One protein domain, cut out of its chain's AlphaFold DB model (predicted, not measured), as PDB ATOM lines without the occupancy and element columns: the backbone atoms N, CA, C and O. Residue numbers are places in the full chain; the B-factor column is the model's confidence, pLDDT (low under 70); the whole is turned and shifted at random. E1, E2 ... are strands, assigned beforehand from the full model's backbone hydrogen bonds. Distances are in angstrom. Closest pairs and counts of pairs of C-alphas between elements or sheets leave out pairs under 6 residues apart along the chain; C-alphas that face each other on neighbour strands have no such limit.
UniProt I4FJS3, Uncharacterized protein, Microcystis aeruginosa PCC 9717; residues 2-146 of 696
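AT A GLANCE: This is residues 2 to 146 of the 696 residues of an uncharacterized protein of Microcystis aeruginosa PCC 9717 (UniProt I4FJS3). With little regular structure in named elements, this is still a well-formed solenoid wound in stacked flat turns: E1, E3 and the first parts of E5, E6 and E7 stack as one wall, E2, E4 and the later parts as another. The printed part has 145 residues, no named helix and seven named strands, E1 to E7, holding 55 residues: all strand, one branched parallel sheet. It is compact, radius of gyration of the C-alphas 13.6 A, spanning 35 by 29 by 19 A.

HOW THE PARTS SIT: E5, residues 67 to 78, bends by 156 degrees at residue 73. Parallel E3, residues 40 to 44, and E4, residues 47 to 51, lie on one side of it, with N 41 and O 67, and N 48 and O 74, within hydrogen-bond range at 2.9 A. Parallel E6, residues 94 to 105, lies on the other side, N 68 and O 94 at 2.9 A. Edge strands E1, residues 12 to 16, E2, residues 20 to 23, and E7, residues 121 to 132, are parallel neighbours of E3, E4 and E6: N 13 and O 40, N 22 and O 49, N 95 and O 121, each 2.9 A.

IN THESE COORDINATES: C-alpha 12 begins E1 at (115.350, 178.400, 120.854); C-alpha 132 ends E7 at (131.541, 160.825, 126.122).

THE WHOLE: The printed part has no cut; pLDDT is under 70 at residues 2 to 3, 5, 17 to 20 and 34.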
ATOM      1  N   ALA A   2     128.171 185.747 127.031       62.09
ATOM      2  CA  ALA A   2     127.268 184.605 127.232       62.09
ATOM      3  C   ALA A   2     125.819 184.941 126.826       62.09
ATOM      4  O   ALA A   2     125.325 186.012 127.192       62.09
ATOM      5  N   ILE A   3     125.167 184.046 126.082       65.50
ATOM      6  CA  ILE A   3     123.738 184.121 125.731       65.50
ATOM      7  C   ILE A   3     123.005 183.088 126.590       65.50
ATOM      8  O   ILE A   3     123.479 181.961 126.687       65.50
ATOM      9  N   LEU A   4     121.911 183.511 127.234       76.00
ATOM     10  CA  LEU A   4     121.181 182.765 128.267       76.00
ATOM     11  C   LEU A   4     119.691 182.727 127.915       76.00
ATOM     12  O   LEU A   4     119.167 183.774 127.504       76.00
ATOM     13  N   GLY A   5     119.029 181.592 128.107       69.12
ATOM     14  CA  GLY A   5     117.570 181.493 128.143       69.12
ATOM     15  C   GLY A   5     117.006 181.672 129.557       69.12
ATOM     16  O   GLY A   5     117.513 182.501 130.329       69.12
ATOM     17  N   GLN A   6     115.876 181.026 129.849       74.44
ATOM     18  CA  GLN A   6     115.139 181.160 131.102       74.44
ATOM     19  C   GLN A   6     114.797 179.803 131.723       74.44
ATOM     20  O   GLN A   6     114.041 179.057 131.116       74.44
ATOM     21  N   PRO A   7     115.139 179.589 133.010       74.81
ATOM     22  CA  PRO A   7     114.938 178.304 133.661       74.81
ATOM     23  C   PRO A   7     113.501 177.786 133.580       74.81
ATOM     24  O   PRO A   7     112.556 178.486 133.981       74.81
ATOM     25  N   GLY A   8     113.363 176.545 133.110       74.62
ATOM     26  CA  GLY A   8     112.084 175.846 132.957       74.62
ATOM     27  C   GLY A   8     111.247 176.319 131.767       74.62
ATOM     28  O   GLY A   8     110.015 176.176 131.783       74.62
ATOM     29  N   VAL A   9     111.880 176.931 130.764       82.25
ATOM     30  CA  VAL A   9     111.247 177.379 129.521       82.25
ATOM     31  C   VAL A   9     111.997 176.784 128.341       82.25
ATOM     32  O   VAL A   9     113.170 177.037 128.191       82.25
ATOM     33  N   ASN A  10     111.285 176.105 127.442       86.50
ATOM     34  CA  ASN A  10     111.862 175.631 126.185       86.50
ATOM     35  C   ASN A  10     112.304 176.812 125.299       86.50
ATOM     36  O   ASN A  10     111.474 177.476 124.653       86.50
ATOM     37  N   ASP A  11     113.603 177.057 125.245       83.94
ATOM     38  CA  ASP A  11     114.252 178.133 124.521       83.94
ATOM     39  C   ASP A  11     114.775 177.686 123.145       83.94
ATOM     40  O   ASP A  11     115.077 176.531 122.860       83.94
ATOM     41  N   ASN A  12     114.841 178.638 122.208       84.56
ATOM     42  CA  ASN A  12     115.350 178.400 120.854       84.56
ATOM     43  C   ASN A  12     116.373 179.477 120.495       84.56
ATOM     44  O   ASN A  12     116.032 180.548 119.971       84.56
ATOM     45  N   LEU A  13     117.634 179.204 120.822       82.25
ATOM     46  CA  LEU A  13     118.739 180.144 120.706       82.25
ATOM     47  C   LEU A  13     119.574 179.824 119.464       82.25
ATOM     48  O   LEU A  13     120.149 178.748 119.322       82.25
ATOM     49  N   LYS A  14     119.685 180.798 118.552       80.50
ATOM     50  CA  LYS A  14     120.549 180.702 117.368       80.50
ATOM     51  C   LYS A  14     121.532 181.863 117.296       80.50
ATOM     52  O   LYS A  14     121.114 183.022 117.317       80.50
ATOM     53  N   TYR A  15     122.814 181.558 117.099       79.31
ATOM     54  CA  TYR A  15     123.872 182.560 116.997       79.31
ATOM     55  C   TYR A  15     124.828 182.350 115.811       79.31
ATOM     56  O   TYR A  15     125.092 181.226 115.385       79.31
ATOM     57  N   LEU A  16     125.342 183.465 115.278       73.31
ATOM     58  CA  LEU A  16     126.313 183.536 114.182       73.31
ATOM     59  C   LEU A  16     127.444 184.501 114.589       73.31
ATOM     60  O   LEU A  16     127.205 185.710 114.659       73.31
ATOM     61  N   GLY A  17     128.659 184.003 114.845       64.62
ATOM     62  CA  GLY A  17     129.809 184.834 115.241       64.62
ATOM     63  C   GLY A  17     130.988 184.049 115.835       64.62
ATOM     64  O   GLY A  17     130.854 182.879 116.164       64.62
ATOM     65  N   ASP A  18     132.156 184.687 115.959       63.53
ATOM     66  CA  ASP A  18     133.388 184.051 116.455       63.53
ATOM     67  C   ASP A  18     133.452 183.996 117.995       63.53
ATOM     68  O   ASP A  18     133.369 185.037 118.642       63.53
ATOM     69  N   SER A  19     133.720 182.805 118.551       61.16
ATOM     70  CA  SER A  19     134.033 182.536 119.968       61.16
ATOM     71  C   SER A  19     132.913 182.825 120.970       61.16
ATOM     72  O   SER A  19     132.918 183.886 121.594       61.16
ATOM     73  N   GLU A  20     132.004 181.872 121.205       68.38
ATOM     74  CA  GLU A  20     130.882 182.095 122.128       68.38
ATOM     75  C   GLU A  20     130.503 180.910 123.025       68.38
ATOM     76  O   GLU A  20     130.743 179.748 122.700       68.38
ATOM     77  N   LEU A  21     129.904 181.277 124.164       80.12
ATOM     78  CA  LEU A  21     129.405 180.419 125.236       80.12
ATOM     79  C   LEU A  21     127.883 180.606 125.347       80.12
ATOM     80  O   LEU A  21     127.433 181.727 125.609       80.12
ATOM     81  N   LEU A  22     127.106 179.547 125.130       82.75
ATOM     82  CA  LEU A  22     125.648 179.526 125.294       82.75
ATOM     83  C   LEU A  22     125.269 178.639 126.480       82.75
ATOM     84  O   LEU A  22     125.840 177.564 126.631       82.75
ATOM     85  N   TYR A  23     124.296 179.106 127.256       82.81
ATOM     86  CA  TYR A  23     123.562 178.315 128.242       82.81
ATOM     87  C   TYR A  23     122.091 178.353 127.843       82.81
ATOM     88  O   TYR A  23     121.599 179.449 127.537       82.81
ATOM     89  N   GLY A  24     121.421 177.207 127.803       76.88
ATOM     90  CA  GLY A  24     119.992 177.158 127.521       76.88
ATOM     91  C   GLY A  24     119.202 177.779 128.663       76.88
ATOM     92  O   GLY A  24     118.561 178.797 128.435       76.88
ATOM     93  N   ASP A  25     119.456 177.387 129.910       80.50
ATOM     94  CA  ASP A  25     118.711 177.934 131.048       80.50
ATOM     95  C   ASP A  25     119.433 179.057 131.813       80.50
ATOM     96  O   ASP A  25     118.986 180.213 131.850       80.50
ATOM     97  N   ILE A  26     120.550 178.755 132.488       79.06
ATOM     98  CA  ILE A  26     121.152 179.690 133.453       79.06
ATOM     99  C   ILE A  26     122.675 179.662 133.476       79.06
ATOM    100  O   ILE A  26     123.316 178.639 133.639       79.06
ATOM    101  N   ASN A  27     123.305 180.835 133.529       79.12
ATOM    102  CA  ASN A  27     124.726 180.932 133.885       79.12
ATOM    103  C   ASN A  27     124.907 180.887 135.414       79.12
ATOM    104  O   ASN A  27     125.312 181.874 136.035       79.12
ATOM    105  N   GLY A  28     124.512 179.771 136.031       82.50
ATOM    106  CA  GLY A  28     124.410 179.604 137.481       82.50
ATOM    107  C   GLY A  28     124.137 178.160 137.907       82.50
ATOM    108  O   GLY A  28     124.364 177.239 137.130       82.50
ATOM    109  N   ILE A  29     123.697 177.986 139.155       83.75
ATOM    110  CA  ILE A  29     123.325 176.689 139.735       83.75
ATOM    111  C   ILE A  29     121.812 176.516 139.594       83.75
ATOM    112  O   ILE A  29     121.063 177.424 139.968       83.75
ATOM    113  N   LEU A  30     121.381 175.376 139.063       83.75
ATOM    114  CA  LEU A  30     119.992 174.949 139.056       83.75
ATOM    115  C   LEU A  30     119.712 174.314 140.420       83.75
ATOM    116  O   LEU A  30     120.386 173.363 140.809       83.75
ATOM    117  N   GLU A  31     118.765 174.878 141.172       82.06
ATOM    118  CA  GLU A  31     118.408 174.423 142.521       82.06
ATOM    119  C   GLU A  31     116.909 174.086 142.593       82.06
ATOM    120  O   GLU A  31     116.093 174.719 141.910       82.06
ATOM    121  N   PRO A  32     116.480 173.153 143.458       75.62
ATOM    122  CA  PRO A  32     115.065 172.853 143.634       75.62
ATOM    123  C   PRO A  32     114.232 174.088 144.013       75.62
ATOM    124  O   PRO A  32     114.660 174.922 144.816       75.62
ATOM    125  N   PRO A  33     112.984 174.200 143.524       70.56
ATOM    126  CA  PRO A  33     112.234 173.221 142.732       70.56
ATOM    127  C   PRO A  33     112.349 173.459 141.212       70.56
ATOM    128  O   PRO A  33     111.385 173.191 140.495       70.56
ATOM    129  N   MET A  34     113.441 174.064 140.732       68.75
ATOM    130  CA  MET A  34     113.591 174.409 139.317       68.75
ATOM    131  C   MET A  34     113.704 173.129 138.481       68.75
ATOM    132  O   MET A  34     114.509 172.254 138.787       68.75
ATOM    133  N   LEU A  35     112.846 173.029 137.468       78.25
ATOM    134  CA  LEU A  35     112.977 172.069 136.378       78.25
ATOM    135  C   LEU A  35     113.605 172.811 135.214       78.25
ATOM    136  O   LEU A  35     113.266 173.983 135.011       78.25
ATOM    137  N   ALA A  36     114.469 172.123 134.493       85.44
ATOM    138  CA  ALA A  36     115.031 172.625 133.265       85.44
ATOM    139  C   ALA A  36     114.017 172.687 132.107       85.44
ATOM    140  O   ALA A  36     112.955 172.050 132.165       85.44
ATOM    141  N   GLY A  37     114.300 173.503 131.091       85.81
ATOM    142  CA  GLY A  37     113.545 173.548 129.832       85.81
ATOM    143  C   GLY A  37     114.118 172.600 128.775       85.81
ATOM    144  O   GLY A  37     115.309 172.369 128.763       85.81
ATOM    145  N   ASP A  38     113.290 172.073 127.859       92.25
ATOM    146  CA  ASP A  38     113.829 171.359 126.684       92.25
ATOM    147  C   ASP A  38     114.230 172.373 125.597       92.25
ATOM    148  O   ASP A  38     113.367 172.929 124.890       92.25
ATOM    149  N   ASP A  39     115.526 172.597 125.446       89.75
ATOM    150  CA  ASP A  39     116.117 173.690 124.698       89.75
ATOM    151  C   ASP A  39     116.644 173.291 123.321       89.75
ATOM    152  O   ASP A  39     116.972 172.155 122.994       89.75
ATOM    153  N   THR A  40     116.705 174.269 122.422       92.75
ATOM    154  CA  THR A  40     117.302 174.120 121.093       92.75
ATOM    155  C   THR A  40     118.372 175.182 120.893       92.75
ATOM    156  O   THR A  40     118.065 176.352 120.642       92.75
ATOM    157  N   LEU A  41     119.640 174.770 120.931       91.12
ATOM    158  CA  LEU A  41     120.803 175.652 120.852       91.12
ATOM    159  C   LEU A  41     121.567 175.440 119.539       91.12
ATOM    160  O   LEU A  41     121.949 174.325 119.193       91.12
ATOM    161  N   ALA A  42     121.819 176.512 118.782       90.50
ATOM    162  CA  ALA A  42     122.528 176.438 117.503       90.50
ATOM    163  C   ALA A  42     123.582 177.544 117.324       90.50
ATOM    164  O   ALA A  42     123.243 178.729 117.305       90.50
ATOM    165  N   VAL A  43     124.845 177.167 117.080       89.88
ATOM    166  CA  VAL A  43     125.960 178.114 116.869       89.88
ATOM    167  C   VAL A  43     126.741 177.822 115.582       89.88
ATOM    168  O   VAL A  43     127.066 176.676 115.267       89.88
ATOM    169  N   GLU A  44     127.066 178.880 114.835       87.88
ATOM    170  CA  GLU A  44     128.018 178.848 113.715       87.88
ATOM    171  C   GLU A  44     129.162 179.849 113.993       87.88
ATOM    172  O   GLU A  44     128.968 181.066 113.903       87.88
ATOM    173  N   GLY A  45     130.341 179.338 114.359       84.06
ATOM    174  CA  GLY A  45     131.481 180.125 114.849       84.06
ATOM    175  C   GLY A  45     132.769 179.305 114.957       84.06
ATOM    176  O   GLY A  45     132.715 178.083 114.950       84.06
ATOM    177  N   ASN A  46     133.948 179.934 115.032       85.00
ATOM    178  CA  ASN A  46     135.219 179.183 115.059       85.00
ATOM    179  C   ASN A  46     135.460 178.395 116.365       85.00
ATOM    180  O   ASN A  46     136.046 177.315 116.319       85.00
ATOM    181  N   TYR A  47     135.004 178.912 117.510       89.44
ATOM    182  CA  TYR A  47     135.138 178.287 118.831       89.44
ATOM    183  C   TYR A  47     133.791 178.342 119.551       89.44
ATOM    184  O   TYR A  47     133.351 179.421 119.943       89.44
ATOM    185  N   ASN A  48     133.135 177.202 119.714       89.75
ATOM    186  CA  ASN A  48     131.773 177.144 120.235       89.75
ATOM    187  C   ASN A  48     131.746 176.325 121.524       89.75
ATOM    188  O   ASN A  48     132.324 175.239 121.554       89.75
ATOM    189  N   ALA A  49     131.079 176.840 122.556       90.88
ATOM    190  CA  ALA A  49     130.765 176.129 123.791       90.88
ATOM    191  C   ALA A  49     129.260 176.257 124.068       90.88
ATOM    192  O   ALA A  49     128.754 177.378 124.159       90.88
ATOM    193  N   LEU A  50     128.544 175.141 124.144       91.56
ATOM    194  CA  LEU A  50     127.112 175.107 124.434       91.56
ATOM    195  C   LEU A  50     126.876 174.199 125.641       91.56
ATOM    196  O   LEU A  50     127.428 173.105 125.673       91.56
ATOM    197  N   TYR A  51     126.059 174.669 126.574       92.38
ATOM    198  CA  TYR A  51     125.510 173.926 127.705       92.38
ATOM    199  C   TYR A  51     123.995 174.018 127.576       92.38
ATOM    200  O   TYR A  51     123.506 175.136 127.368       92.38
ATOM    201  N   GLY A  52     123.269 172.909 127.635       90.06
ATOM    202  CA  GLY A  52     121.811 172.969 127.617       90.06
ATOM    203  C   GLY A  52     121.277 173.614 128.886       90.06
ATOM    204  O   GLY A  52     120.532 174.580 128.817       90.06
ATOM    205  N   GLU A  53     121.890 173.321 130.028       89.50
ATOM    206  CA  GLU A  53     121.485 173.920 131.294       89.50
ATOM    207  C   GLU A  53     122.382 175.081 131.723       89.50
ATOM    208  O   GLU A  53     122.265 176.233 131.284       89.50
ATOM    209  N   GLY A  54     123.285 174.798 132.658       85.62
ATOM    210  CA  GLY A  54     123.980 175.805 133.427       85.62
ATOM    211  C   GLY A  54     125.349 175.386 133.916       85.62
ATOM    212  O   GLY A  54     126.016 174.516 133.362       85.62
ATOM    213  N   ASN A  55     125.824 176.048 134.967       87.31
ATOM    214  CA  ASN A  55     127.119 175.701 135.545       87.31
ATOM    215  C   ASN A  55     127.023 174.485 136.466       87.31
ATOM    216  O   ASN A  55     127.976 173.716 136.518       87.31
ATOM    217  N   ALA A  56     125.924 174.315 137.202       90.44
ATOM    218  CA  ALA A  56     125.755 173.148 138.059       90.44
ATOM    219  C   ALA A  56     124.286 172.777 138.277       90.44
ATOM    220  O   ALA A  56     123.427 173.656 138.267       90.44
ATOM    221  N   MET A  57     124.041 171.503 138.560       91.88
ATOM    222  CA  MET A  57     122.768 170.922 138.981       91.88
ATOM    223  C   MET A  57     122.955 170.194 140.318       91.88
ATOM    224  O   MET A  57     123.932 169.462 140.497       91.88
ATOM    225  N   ILE A  58     122.049 170.423 141.275       90.25
ATOM    226  CA  ILE A  58     122.149 169.896 142.649       90.25
ATOM    227  C   ILE A  58     120.792 169.425 143.195       90.25
ATOM    228  O   ILE A  58     119.741 169.796 142.689       90.25
ATOM    229  N   GLU A  59     120.801 168.652 144.285       84.75
ATOM    230  CA  GLU A  59     119.612 168.348 145.103       84.75
ATOM    231  C   GLU A  59     118.338 167.863 144.350       84.75
ATOM    232  O   GLU A  59     117.261 168.412 144.544       84.75
ATOM    233  N   PHE A  60     118.374 166.774 143.572       87.50
ATOM    234  CA  PHE A  60     117.183 166.232 142.864       87.50
ATOM    235  C   PHE A  60     116.636 167.111 141.721       87.50
ATOM    236  O   PHE A  60     115.473 166.956 141.334       87.50
ATOM    237  N   THR A  61     117.426 168.041 141.180       90.31
ATOM    238  CA  THR A  61     117.082 168.713 139.915       90.31
ATOM    239  C   THR A  61     117.041 167.733 138.750       90.31
ATOM    240  O   THR A  61     117.732 166.717 138.772       90.31
ATOM    241  N   GLN A  62     116.253 168.072 137.733       90.75
ATOM    242  CA  GLN A  62     116.100 167.288 136.512       90.75
ATOM    243  C   GLN A  62     116.409 168.172 135.300       90.75
ATOM    244  O   GLN A  62     115.835 169.265 135.218       90.75
ATOM    245  N   GLY A  63     117.304 167.686 134.438       90.88
ATOM    246  CA  GLY A  63     117.701 168.282 133.162       90.88
ATOM    247  C   GLY A  63     116.606 168.213 132.101       90.88
ATOM    248  O   GLY A  63     115.613 167.484 132.264       90.88
ATOM    249  N   GLY A  64     116.744 169.046 131.072       92.12
ATOM    250  CA  GLY A  64     115.849 169.158 129.931       92.12
ATOM    251  C   GLY A  64     115.969 167.984 128.963       92.12
ATOM    252  O   GLY A  64     116.427 166.905 129.304       92.12
ATOM    253  N   LYS A  65     115.455 168.142 127.748       96.00
ATOM    254  CA  LYS A  65     115.744 167.238 126.622       96.00
ATOM    255  C   LYS A  65     116.232 168.061 125.453       96.00
ATOM    256  O   LYS A  65     115.449 168.473 124.584       96.00
ATOM    257  N   ASP A  66     117.520 168.305 125.438       95.31
ATOM    258  CA  ASP A  66     118.116 169.388 124.699       95.31
ATOM    259  C   ASP A  66     118.614 168.963 123.329       95.31
ATOM    260  O   ASP A  66     119.116 167.871 123.076       95.31
ATOM    261  N   TYR A  67     118.475 169.882 122.380       96.94
ATOM    262  CA  TYR A  67     118.987 169.733 121.032       96.94
ATOM    263  C   TYR A  67     120.085 170.764 120.788       96.94
ATOM    264  O   TYR A  67     119.820 171.936 120.484       96.94
ATOM    265  N   LEU A  68     121.339 170.320 120.846       96.25
ATOM    266  CA  LEU A  68     122.508 171.180 120.705       96.25
ATOM    267  C   LEU A  68     123.187 170.962 119.360       96.25
ATOM    268  O   LEU A  68     123.499 169.846 118.952       96.25
ATOM    269  N   ARG A  69     123.469 172.052 118.643       96.06
ATOM    270  CA  ARG A  69     124.118 171.993 117.334       96.06
ATOM    271  C   ARG A  69     125.205 173.047 117.171       96.06
ATOM    272  O   ARG A  69     124.917 174.241 117.158       96.06
ATOM    273  N   ALA A  70     126.433 172.621 116.882       94.06
ATOM    274  CA  ALA A  70     127.534 173.536 116.585       94.06
ATOM    275  C   ALA A  70     128.225 173.234 115.249       94.06
ATOM    276  O   ALA A  70     128.442 172.081 114.867       94.06
ATOM    277  N   THR A  71     128.589 174.295 114.528       91.62
ATOM    278  CA  THR A  71     129.445 174.215 113.338       91.62
ATOM    279  C   THR A  71     130.599 175.207 113.450       91.62
ATOM    280  O   THR A  71     130.378 176.358 113.830       91.62
ATOM    281  N   GLY A  72     131.826 174.780 113.146       88.00
ATOM    282  CA  GLY A  72     133.009 175.574 113.484       88.00
ATOM    283  C   GLY A  72     134.340 174.851 113.366       88.00
ATOM    284  O   GLY A  72     134.385 173.707 112.934       88.00
ATOM    285  N   ASP A  73     135.433 175.491 113.784       90.44
ATOM    286  CA  ASP A  73     136.736 174.822 113.894       90.44
ATOM    287  C   ASP A  73     136.802 173.940 115.151       90.44
ATOM    288  O   ASP A  73     137.255 172.798 115.066       90.44
ATOM    289  N   SER A  74     136.351 174.452 116.299       93.62
ATOM    290  CA  SER A  74     136.360 173.767 117.595       93.62
ATOM    291  C   SER A  74     134.995 173.874 118.268       93.62
ATOM    292  O   SER A  74     134.523 174.983 118.516       93.62
ATOM    293  N   ASN A  75     134.387 172.741 118.607       94.69
ATOM    294  CA  ASN A  75     133.064 172.673 119.227       94.69
ATOM    295  C   ASN A  75     133.131 171.891 120.544       94.69
ATOM    296  O   ASN A  75     133.668 170.785 120.549       94.69
ATOM    297  N   ALA A  76     132.586 172.458 121.619       95.06
ATOM    298  CA  ALA A  76     132.366 171.819 122.913       95.06
ATOM    299  C   ALA A  76     130.865 171.870 123.241       95.06
ATOM    300  O   ALA A  76     130.302 172.964 123.304       95.06
ATOM    301  N   LEU A  77     130.211 170.722 123.370       95.88
ATOM    302  CA  LEU A  77     128.789 170.621 123.708       95.88
ATOM    303  C   LEU A  77     128.652 169.775 124.975       95.88
ATOM    304  O   LEU A  77     129.314 168.745 125.080       95.88
ATOM    305  N   PHE A  78     127.801 170.237 125.878       96.25
ATOM    306  CA  PHE A  78     127.362 169.573 127.101       96.25
ATOM    307  C   PHE A  78     125.839 169.607 127.045       96.25
ATOM    308  O   PHE A  78     125.301 170.696 126.806       96.25
ATOM    309  N   GLY A  79     125.175 168.461 127.132       95.44
ATOM    310  CA  GLY A  79     123.717 168.424 127.098       95.44
ATOM    311  C   GLY A  79     123.139 169.085 128.328       95.44
ATOM    312  O   GLY A  79     122.481 170.099 128.169       95.44
ATOM    313  N   ASP A  80     123.617 168.744 129.519       94.56
ATOM    314  CA  ASP A  80     123.182 169.423 130.733       94.56
ATOM    315  C   ASP A  80     124.113 170.571 131.171       94.56
ATOM    316  O   ASP A  80     124.187 171.665 130.590       94.56
ATOM    317  N   ALA A  81     124.827 170.354 132.276       92.19
ATOM    318  CA  ALA A  81     125.502 171.374 133.053       92.19
ATOM    319  C   ALA A  81     126.998 171.091 133.165       92.19
ATOM    320  O   ALA A  81     127.480 169.985 132.966       92.19
ATOM    321  N   SER A  82     127.791 172.080 133.582       90.56
ATOM    322  CA  SER A  82     129.203 171.782 133.856       90.56
ATOM    323  C   SER A  82     129.389 170.798 135.023       90.56
ATOM    324  O   SER A  82     130.406 170.114 135.046       90.56
ATOM    325  N   GLN A  83     128.487 170.727 136.001       94.12
ATOM    326  CA  GLN A  83     128.626 169.822 137.146       94.12
ATOM    327  C   GLN A  83     127.268 169.290 137.611       94.12
ATOM    328  O   GLN A  83     126.307 170.052 137.691       94.12
ATOM    329  N   MET A  84     127.213 168.021 137.999       95.56
ATOM    330  CA  MET A  84     126.032 167.357 138.553       95.56
ATOM    331  C   MET A  84     126.380 166.666 139.872       95.56
ATOM    332  O   MET A  84     127.348 165.908 139.967       95.56
ATOM    333  N   PHE A  85     125.588 166.945 140.910       93.81
ATOM    334  CA  PHE A  85     125.821 166.449 142.270       93.81
ATOM    335  C   PHE A  85     124.547 165.891 142.931       93.81
ATOM    336  O   PHE A  85     123.428 166.030 142.421       93.81
ATOM    337  N   ASP A  86     124.723 165.303 144.117       89.12
ATOM    338  CA  ASP A  86     123.693 164.747 145.000       89.12
ATOM    339  C   ASP A  86     122.824 163.638 144.391       89.12
ATOM    340  O   ASP A  86     123.121 162.462 144.555       89.12
ATOM    341  N   ASN A  87     121.685 164.003 143.804       93.25
ATOM    342  CA  ASN A  87     120.670 163.110 143.228       93.25
ATOM    343  C   ASN A  87     120.083 163.752 141.958       93.25
ATOM    344  O   ASN A  87     118.904 163.565 141.656       93.25
ATOM    345  N   SER A  88     120.855 164.634 141.315       94.38
ATOM    346  CA  SER A  88     120.451 165.271 140.062       94.38
ATOM    347  C   SER A  88     120.315 164.226 138.953       94.38
ATOM    348  O   SER A  88     121.021 163.220 138.956       94.38
ATOM    349  N   LEU A  89     119.361 164.457 138.057       95.12
ATOM    350  CA  LEU A  89     119.059 163.598 136.917       95.12
ATOM    351  C   LEU A  89     119.315 164.387 135.640       95.12
ATOM    352  O   LEU A  89     118.784 165.497 135.520       95.12
ATOM    353  N   GLY A  90     120.104 163.812 134.745       95.44
ATOM    354  CA  GLY A  90     120.402 164.375 133.444       95.44
ATOM    355  C   GLY A  90     119.257 164.243 132.449       95.44
ATOM    356  O   GLY A  90     118.265 163.534 132.691       95.44
ATOM    357  N   GLY A  91     119.360 165.022 131.383       95.94
ATOM    358  CA  GLY A  91     118.429 165.089 130.269       95.94
ATOM    359  C   GLY A  91     118.674 164.021 129.209       95.94
ATOM    360  O   GLY A  91     119.791 163.588 129.025       95.94
ATOM    361  N   ASP A  92     117.637 163.583 128.479       98.00
ATOM    362  CA  ASP A  92     117.873 162.752 127.280       98.00
ATOM    363  C   ASP A  92     118.108 163.686 126.077       98.00
ATOM    364  O   ASP A  92     117.147 164.146 125.431       98.00
ATOM    365  N   ASP A  93     119.365 163.945 125.761       98.38
ATOM    366  CA  ASP A  93     119.825 165.014 124.893       98.38
ATOM    367  C   ASP A  93     120.283 164.532 123.509       98.38
ATOM    368  O   ASP A  93     120.452 163.356 123.175       98.38
ATOM    369  N   THR A  94     120.421 165.481 122.589       98.56
ATOM    370  CA  THR A  94     120.861 165.234 121.217       98.56
ATOM    371  C   THR A  94     121.871 166.287 120.779       98.56
ATOM    372  O   THR A  94     121.535 167.441 120.496       98.56
ATOM    373  N   LEU A  95     123.131 165.867 120.645       98.31
ATOM    374  CA  LEU A  95     124.278 166.732 120.381       98.31
ATOM    375  C   LEU A  95     124.840 166.499 118.975       98.31
ATOM    376  O   LEU A  95     125.257 165.401 118.613       98.31
ATOM    377  N   LEU A  96     124.910 167.558 118.162       97.88
ATOM    378  CA  LEU A  96     125.430 167.510 116.793       97.88
ATOM    379  C   LEU A  96     126.563 168.514 116.579       97.88
ATOM    380  O   LEU A  96     126.329 169.723 116.484       97.88
ATOM    381  N   ALA A  97     127.779 168.023 116.347       96.75
ATOM    382  CA  ALA A  97     128.927 168.876 116.046       96.75
ATOM    383  C   ALA A  97     129.535 168.597 114.666       96.75
ATOM    384  O   ALA A  97     129.769 167.456 114.264       96.75
ATOM    385  N   ARG A  98     129.831 169.671 113.928       94.94
ATOM    386  CA  ARG A  98     130.597 169.608 112.675       94.94
ATOM    387  C   ARG A  98     131.771 170.566 112.740       94.94
ATOM    388  O   ARG A  98     131.582 171.784 112.733       94.94
ATOM    389  N   GLY A  99     132.982 170.030 112.749       91.62
ATOM    390  CA  GLY A  99     134.170 170.864 112.866       91.62
ATOM    391  C   GLY A  99     135.481 170.112 112.851       91.62
ATOM    392  O   GLY A  99     135.512 168.898 112.727       91.62
ATOM    393  N   ARG A 100     136.602 170.829 112.938       93.62
ATOM    394  CA  ARG A 100     137.926 170.191 112.947       93.62
ATOM    395  C   ARG A 100     138.162 169.412 114.244       93.62
ATOM    396  O   ARG A 100     138.755 168.334 114.195       93.62
ATOM    397  N   GLN A 101     137.732 169.971 115.370       95.19
ATOM    398  CA  GLN A 101     137.818 169.387 116.704       95.19
ATOM    399  C   GLN A 101     136.433 169.430 117.348       95.19
ATOM    400  O   GLN A 101     135.864 170.510 117.493       95.19
ATOM    401  N   ASN A 102     135.899 168.276 117.726       96.75
ATOM    402  CA  ASN A 102     134.605 168.190 118.393       96.75
ATOM    403  C   ASN A 102     134.766 167.458 119.720       96.75
ATOM    404  O   ASN A 102     135.432 166.424 119.777       96.75
ATOM    405  N   PHE A 103     134.171 168.028 120.756       96.75
ATOM    406  CA  PHE A 103     134.161 167.526 122.113       96.75
ATOM    407  C   PHE A 103     132.711 167.540 122.602       96.75
ATOM    408  O   PHE A 103     132.124 168.614 122.720       96.75
ATOM    409  N   LEU A 104     132.100 166.374 122.764       98.00
ATOM    410  CA  LEU A 104     130.692 166.243 123.147       98.00
ATOM    411  C   LEU A 104     130.618 165.429 124.430       98.00
ATOM    412  O   LEU A 104     131.336 164.436 124.547       98.00
ATOM    413  N   ARG A 105     129.749 165.865 125.335       97.88
ATOM    414  CA  ARG A 105     129.324 165.135 126.523       97.88
ATOM    415  C   ARG A 105     127.819 165.231 126.617       97.88
ATOM    416  O   ARG A 105     127.325 166.347 126.466       97.88
ATOM    417  N   GLY A 106     127.136 164.114 126.764       97.69
ATOM    418  CA  GLY A 106     125.688 164.087 126.878       97.69
ATOM    419  C   GLY A 106     125.231 164.822 128.125       97.69
ATOM    420  O   GLY A 106     124.634 165.862 127.949       97.69
ATOM    421  N   ASP A 107     125.736 164.530 129.321       97.50
ATOM    422  CA  ASP A 107     125.347 165.328 130.494       97.50
ATOM    423  C   ASP A 107     126.346 166.447 130.848       97.50
ATOM    424  O   ASP A 107     126.133 167.638 130.593       97.50
ATOM    425  N   ALA A 108     127.469 166.094 131.488       95.31
ATOM    426  CA  ALA A 108     128.212 167.033 132.329       95.31
ATOM    427  C   ALA A 108     129.739 166.930 132.261       95.31
ATOM    428  O   ALA A 108     130.333 166.083 131.604       95.31
ATOM    429  N   ASN A 109     130.461 167.843 132.930       93.31
ATOM    430  CA  ASN A 109     131.908 167.663 133.132       93.31
ATOM    431  C   ASN A 109     132.241 166.788 134.335       93.31
ATOM    432  O   ASN A 109     133.183 166.008 134.248       93.31
ATOM    433  N   GLU A 110     131.489 166.892 135.418       96.06
ATOM    434  CA  GLU A 110     131.675 166.070 136.613       96.06
ATOM    435  C   GLU A 110     130.312 165.586 137.096       96.06
ATOM    436  O   GLU A 110     129.407 166.406 137.257       96.06
ATOM    437  N   MET A 111     130.203 164.288 137.367       97.19
ATOM    438  CA  MET A 111     129.046 163.656 138.001       97.19
ATOM    439  C   MET A 111     129.498 162.959 139.279       97.19
ATOM    440  O   MET A 111     130.307 162.034 139.245       97.19
ATOM    441  N   LEU A 112     129.005 163.416 140.430       95.50
ATOM    442  CA  LEU A 112     129.366 162.843 141.730       95.50
ATOM    443  C   LEU A 112     128.121 162.457 142.546       95.50
ATOM    444  O   LEU A 112     126.975 162.700 142.167       95.50
ATOM    445  N   ASP A 113     128.372 161.886 143.723       94.50
ATOM    446  CA  ASP A 113     127.368 161.415 144.680       94.50
ATOM    447  C   ASP A 113     126.430 160.368 144.072       94.50
ATOM    448  O   ASP A 113     126.910 159.281 143.789       94.50
ATOM    449  N   ASN A 114     125.135 160.643 143.905       95.69
ATOM    450  CA  ASN A 114     124.158 159.746 143.274       95.69
ATOM    451  C   ASN A 114     123.534 160.402 142.028       95.69
ATOM    452  O   ASN A 114     122.363 160.155 141.733       95.69
ATOM    453  N   ALA A 115     124.271 161.293 141.352       96.50
ATOM    454  CA  ALA A 115     123.844 161.849 140.071       96.50
ATOM    455  C   ALA A 115     123.646 160.732 139.029       96.50
ATOM    456  O   ALA A 115     124.363 159.731 139.059       96.50
ATOM    457  N   GLN A 116     122.668 160.897 138.142       97.12
ATOM    458  CA  GLN A 116     122.355 159.939 137.078       97.12
ATOM    459  C   GLN A 116     122.337 160.669 135.745       97.12
ATOM    460  O   GLN A 116     121.706 161.726 135.679       97.12
ATOM    461  N   GLY A 117     123.015 160.114 134.748       97.25
ATOM    462  CA  GLY A 117     123.008 160.622 133.382       97.25
ATOM    463  C   GLY A 117     121.728 160.273 132.633       97.25
ATOM    464  O   GLY A 117     120.931 159.433 133.087       97.25
ATOM    465  N   GLY A 118     121.481 160.988 131.544       97.56
ATOM    466  CA  GLY A 118     120.402 160.717 130.603       97.56
ATOM    467  C   GLY A 118     120.823 159.787 129.467       97.56
ATOM    468  O   GLY A 118     121.947 159.331 129.407       97.56
ATOM    469  N   ASN A 119     119.879 159.419 128.594       98.44
ATOM    470  CA  ASN A 119     120.164 158.553 127.442       98.44
ATOM    471  C   ASN A 119     120.306 159.407 126.182       98.44
ATOM    472  O   ASN A 119     119.310 159.805 125.554       98.44
ATOM    473  N   ASP A 120     121.542 159.638 125.785       98.69
ATOM    474  CA  ASP A 120     121.945 160.691 124.881       98.69
ATOM    475  C   ASP A 120     122.287 160.203 123.479       98.69
ATOM    476  O   ASP A 120     122.693 159.071 123.209       98.69
ATOM    477  N   ILE A 121     122.123 161.104 122.509       98.75
ATOM    478  CA  ILE A 121     122.490 160.862 121.112       98.75
ATOM    479  C   ILE A 121     123.565 161.856 120.691       98.75
ATOM    480  O   ILE A 121     123.291 163.023 120.396       98.75
ATOM    481  N   LEU A 122     124.799 161.372 120.556       98.56
ATOM    482  CA  LEU A 122     125.954 162.186 120.193       98.56
ATOM    483  C   LEU A 122     126.396 161.902 118.758       98.56
ATOM    484  O   LEU A 122     126.701 160.774 118.372       98.56
ATOM    485  N   TYR A 123     126.502 162.955 117.949       98.31
ATOM    486  CA  TYR A 123     126.935 162.856 116.560       98.31
ATOM    487  C   TYR A 123     128.008 163.888 116.207       98.31
ATOM    488  O   TYR A 123     127.779 165.101 116.276       98.31
ATOM    489  N   ALA A 124     129.162 163.417 115.723       97.19
ATOM    490  CA  ALA A 124     130.261 164.288 115.313       97.19
ATOM    491  C   ALA A 124     130.835 163.967 113.922       97.19
ATOM    492  O   ALA A 124     131.160 162.830 113.581       97.19
ATOM    493  N   GLU A 125     131.065 165.017 113.131       95.00
ATOM    494  CA  GLU A 125     131.825 164.974 111.873       95.00
ATOM    495  C   GLU A 125     133.053 165.887 111.980       95.00
ATOM    496  O   GLU A 125     132.942 167.027 112.448       95.00
ATOM    497  N   GLY A 126     134.223 165.434 111.516       90.81
ATOM    498  CA  GLY A 126     135.429 166.240 111.683       90.81
ATOM    499  C   GLY A 126     136.767 165.569 111.427       90.81
ATOM    500  O   GLY A 126     136.844 164.502 110.836       90.81
ATOM    501  N   GLN A 127     137.854 166.207 111.870       92.12
ATOM    502  CA  GLN A 127     139.171 165.556 111.887       92.12
ATOM    503  C   GLN A 127     139.383 164.773 113.181       92.12
ATOM    504  O   GLN A 127     139.820 163.631 113.111       92.12
ATOM    505  N   ASN A 128     139.092 165.390 114.331       95.25
ATOM    506  CA  ASN A 128     139.294 164.803 115.653       95.25
ATOM    507  C   ASN A 128     138.012 164.935 116.470       95.25
ATOM    508  O   ASN A 128     137.581 166.057 116.749       95.25
ATOM    509  N   ASN A 129     137.448 163.805 116.869       96.88
ATOM    510  CA  ASN A 129     136.209 163.753 117.630       96.88
ATOM    511  C   ASN A 129     136.455 163.017 118.946       96.88
ATOM    512  O   ASN A 129     137.029 161.927 118.937       96.88
ATOM    513  N   ILE A 130     136.041 163.634 120.049       97.75
ATOM    514  CA  ILE A 130     135.996 163.032 121.379       97.75
ATOM    515  C   ILE A 130     134.551 163.122 121.862       97.75
ATOM    516  O   ILE A 130     134.016 164.227 121.958       97.75
ATOM    517  N   LEU A 131     133.922 161.976 122.086       98.44
ATOM    518  CA  LEU A 131     132.549 161.864 122.573       98.44
ATOM    519  C   LEU A 131     132.593 161.071 123.881       98.44
ATOM    520  O   LEU A 131     133.346 160.102 123.965       98.44
ATOM    521  N   MET A 132     131.825 161.514 124.862       98.56
ATOM    522  CA  MET A 132     131.541 160.825 126.122       98.56
ATOM    523  C   MET A 132     130.025 160.847 126.256       98.56
ATOM    524  O   MET A 132     129.468 161.915 126.004       98.56
ATOM    525  N   GLY A 133     129.372 159.731 126.533       98.31
ATOM    526  CA  GLY A 133     127.921 159.720 126.670       98.31
ATOM    527  C   GLY A 133     127.487 160.540 127.868       98.31
ATOM    528  O   GLY A 133     126.902 161.575 127.624       98.31
ATOM    529  N   ASP A 134     128.001 160.319 129.076       98.31
ATOM    530  CA  ASP A 134     127.627 161.188 130.199       98.31
ATOM    531  C   ASP A 134     128.628 162.320 130.461       98.31
ATOM    532  O   ASP A 134     128.317 163.518 130.431       98.31
ATOM    533  N   SER A 135     129.877 161.976 130.805       97.06
ATOM    534  CA  SER A 135     130.747 162.935 131.492       97.06
ATOM    535  C   SER A 135     132.246 162.741 131.306       97.06
ATOM    536  O   SER A 135     132.723 161.937 130.523       97.06
ATOM    537  N   GLN A 136     133.059 163.551 131.988       95.31
ATOM    538  CA  GLN A 136     134.512 163.334 132.036       95.31
ATOM    539  C   GLN A 136     134.971 162.632 133.294       95.31
ATOM    540  O   GLN A 136     136.055 162.055 133.297       95.31
ATOM    541  N   GLN A 137     134.206 162.729 134.368       96.62
ATOM    542  CA  GLN A 137     134.537 162.047 135.597       96.62
ATOM    543  C   GLN A 137     133.254 161.680 136.320       96.62
ATOM    544  O   GLN A 137     132.464 162.566 136.662       96.62
ATOM    545  N   MET A 138     133.126 160.389 136.605       97.62
ATOM    546  CA  MET A 138     132.105 159.822 137.473       97.62
ATOM    547  C   MET A 138     132.752 159.292 138.744       97.62
ATOM    548  O   MET A 138     133.850 158.733 138.726       97.62
ATOM    549  N   SER A 139     132.081 159.497 139.872       96.81
ATOM    550  CA  SER A 139     132.562 159.047 141.180       96.81
ATOM    551  C   SER A 139     131.409 158.745 142.140       96.81
ATOM    552  O   SER A 139     130.236 159.007 141.858       96.81
ATOM    553  N   SER A 140     131.746 158.236 143.323       95.19
ATOM    554  CA  SER A 140     130.826 157.894 144.412       95.19
ATOM    555  C   SER A 140     129.850 156.765 144.055       95.19
ATOM    556  O   SER A 140     130.219 155.600 144.174       95.19
ATOM    557  N   GLN A 141     128.597 157.084 143.742       96.38
ATOM    558  CA  GLN A 141     127.497 156.172 143.399       96.38
ATOM    559  C   GLN A 141     126.745 156.701 142.162       96.38
ATOM    560  O   GLN A 141     125.554 156.424 141.994       96.38
ATOM    561  N   SER A 142     127.411 157.541 141.358       97.25
ATOM    562  CA  SER A 142     126.829 158.093 140.137       97.25
ATOM    563  C   SER A 142     126.657 157.006 139.080       97.25
ATOM    564  O   SER A 142     127.327 155.971 139.136       97.25
ATOM    565  N   ARG A 143     125.704 157.216 138.173       97.88
ATOM    566  CA  ARG A 143     125.302 156.232 137.166       97.88
ATOM    567  C   ARG A 143     125.241 156.875 135.795       97.88
ATOM    568  O   ARG A 143     124.695 157.976 135.715       97.88
ATOM    569  N   GLY A 144     125.780 156.191 134.799       97.69
ATOM    570  CA  GLY A 144     125.651 156.591 133.408       97.69
ATOM    571  C   GLY A 144     124.294 156.208 132.833       97.69
ATOM    572  O   GLY A 144     123.559 155.401 133.429       97.69
ATOM    573  N   GLY A 145     123.914 156.857 131.742       98.00
ATOM    574  CA  GLY A 145     122.769 156.495 130.921       98.00
ATOM    575  C   GLY A 145     123.165 155.643 129.719       98.00
ATOM    576  O   GLY A 145     124.323 155.342 129.502       98.00
ATOM    577  N   ASN A 146     122.171 155.178 128.960       98.62
ATOM    578  CA  ASN A 146     122.402 154.297 127.817       98.62
ATOM    579  C   ASN A 146     122.477 155.115 126.521       98.62
ATOM    580  O   ASN A 146     121.448 155.480 125.930       98.62
TER     581      ASN A 146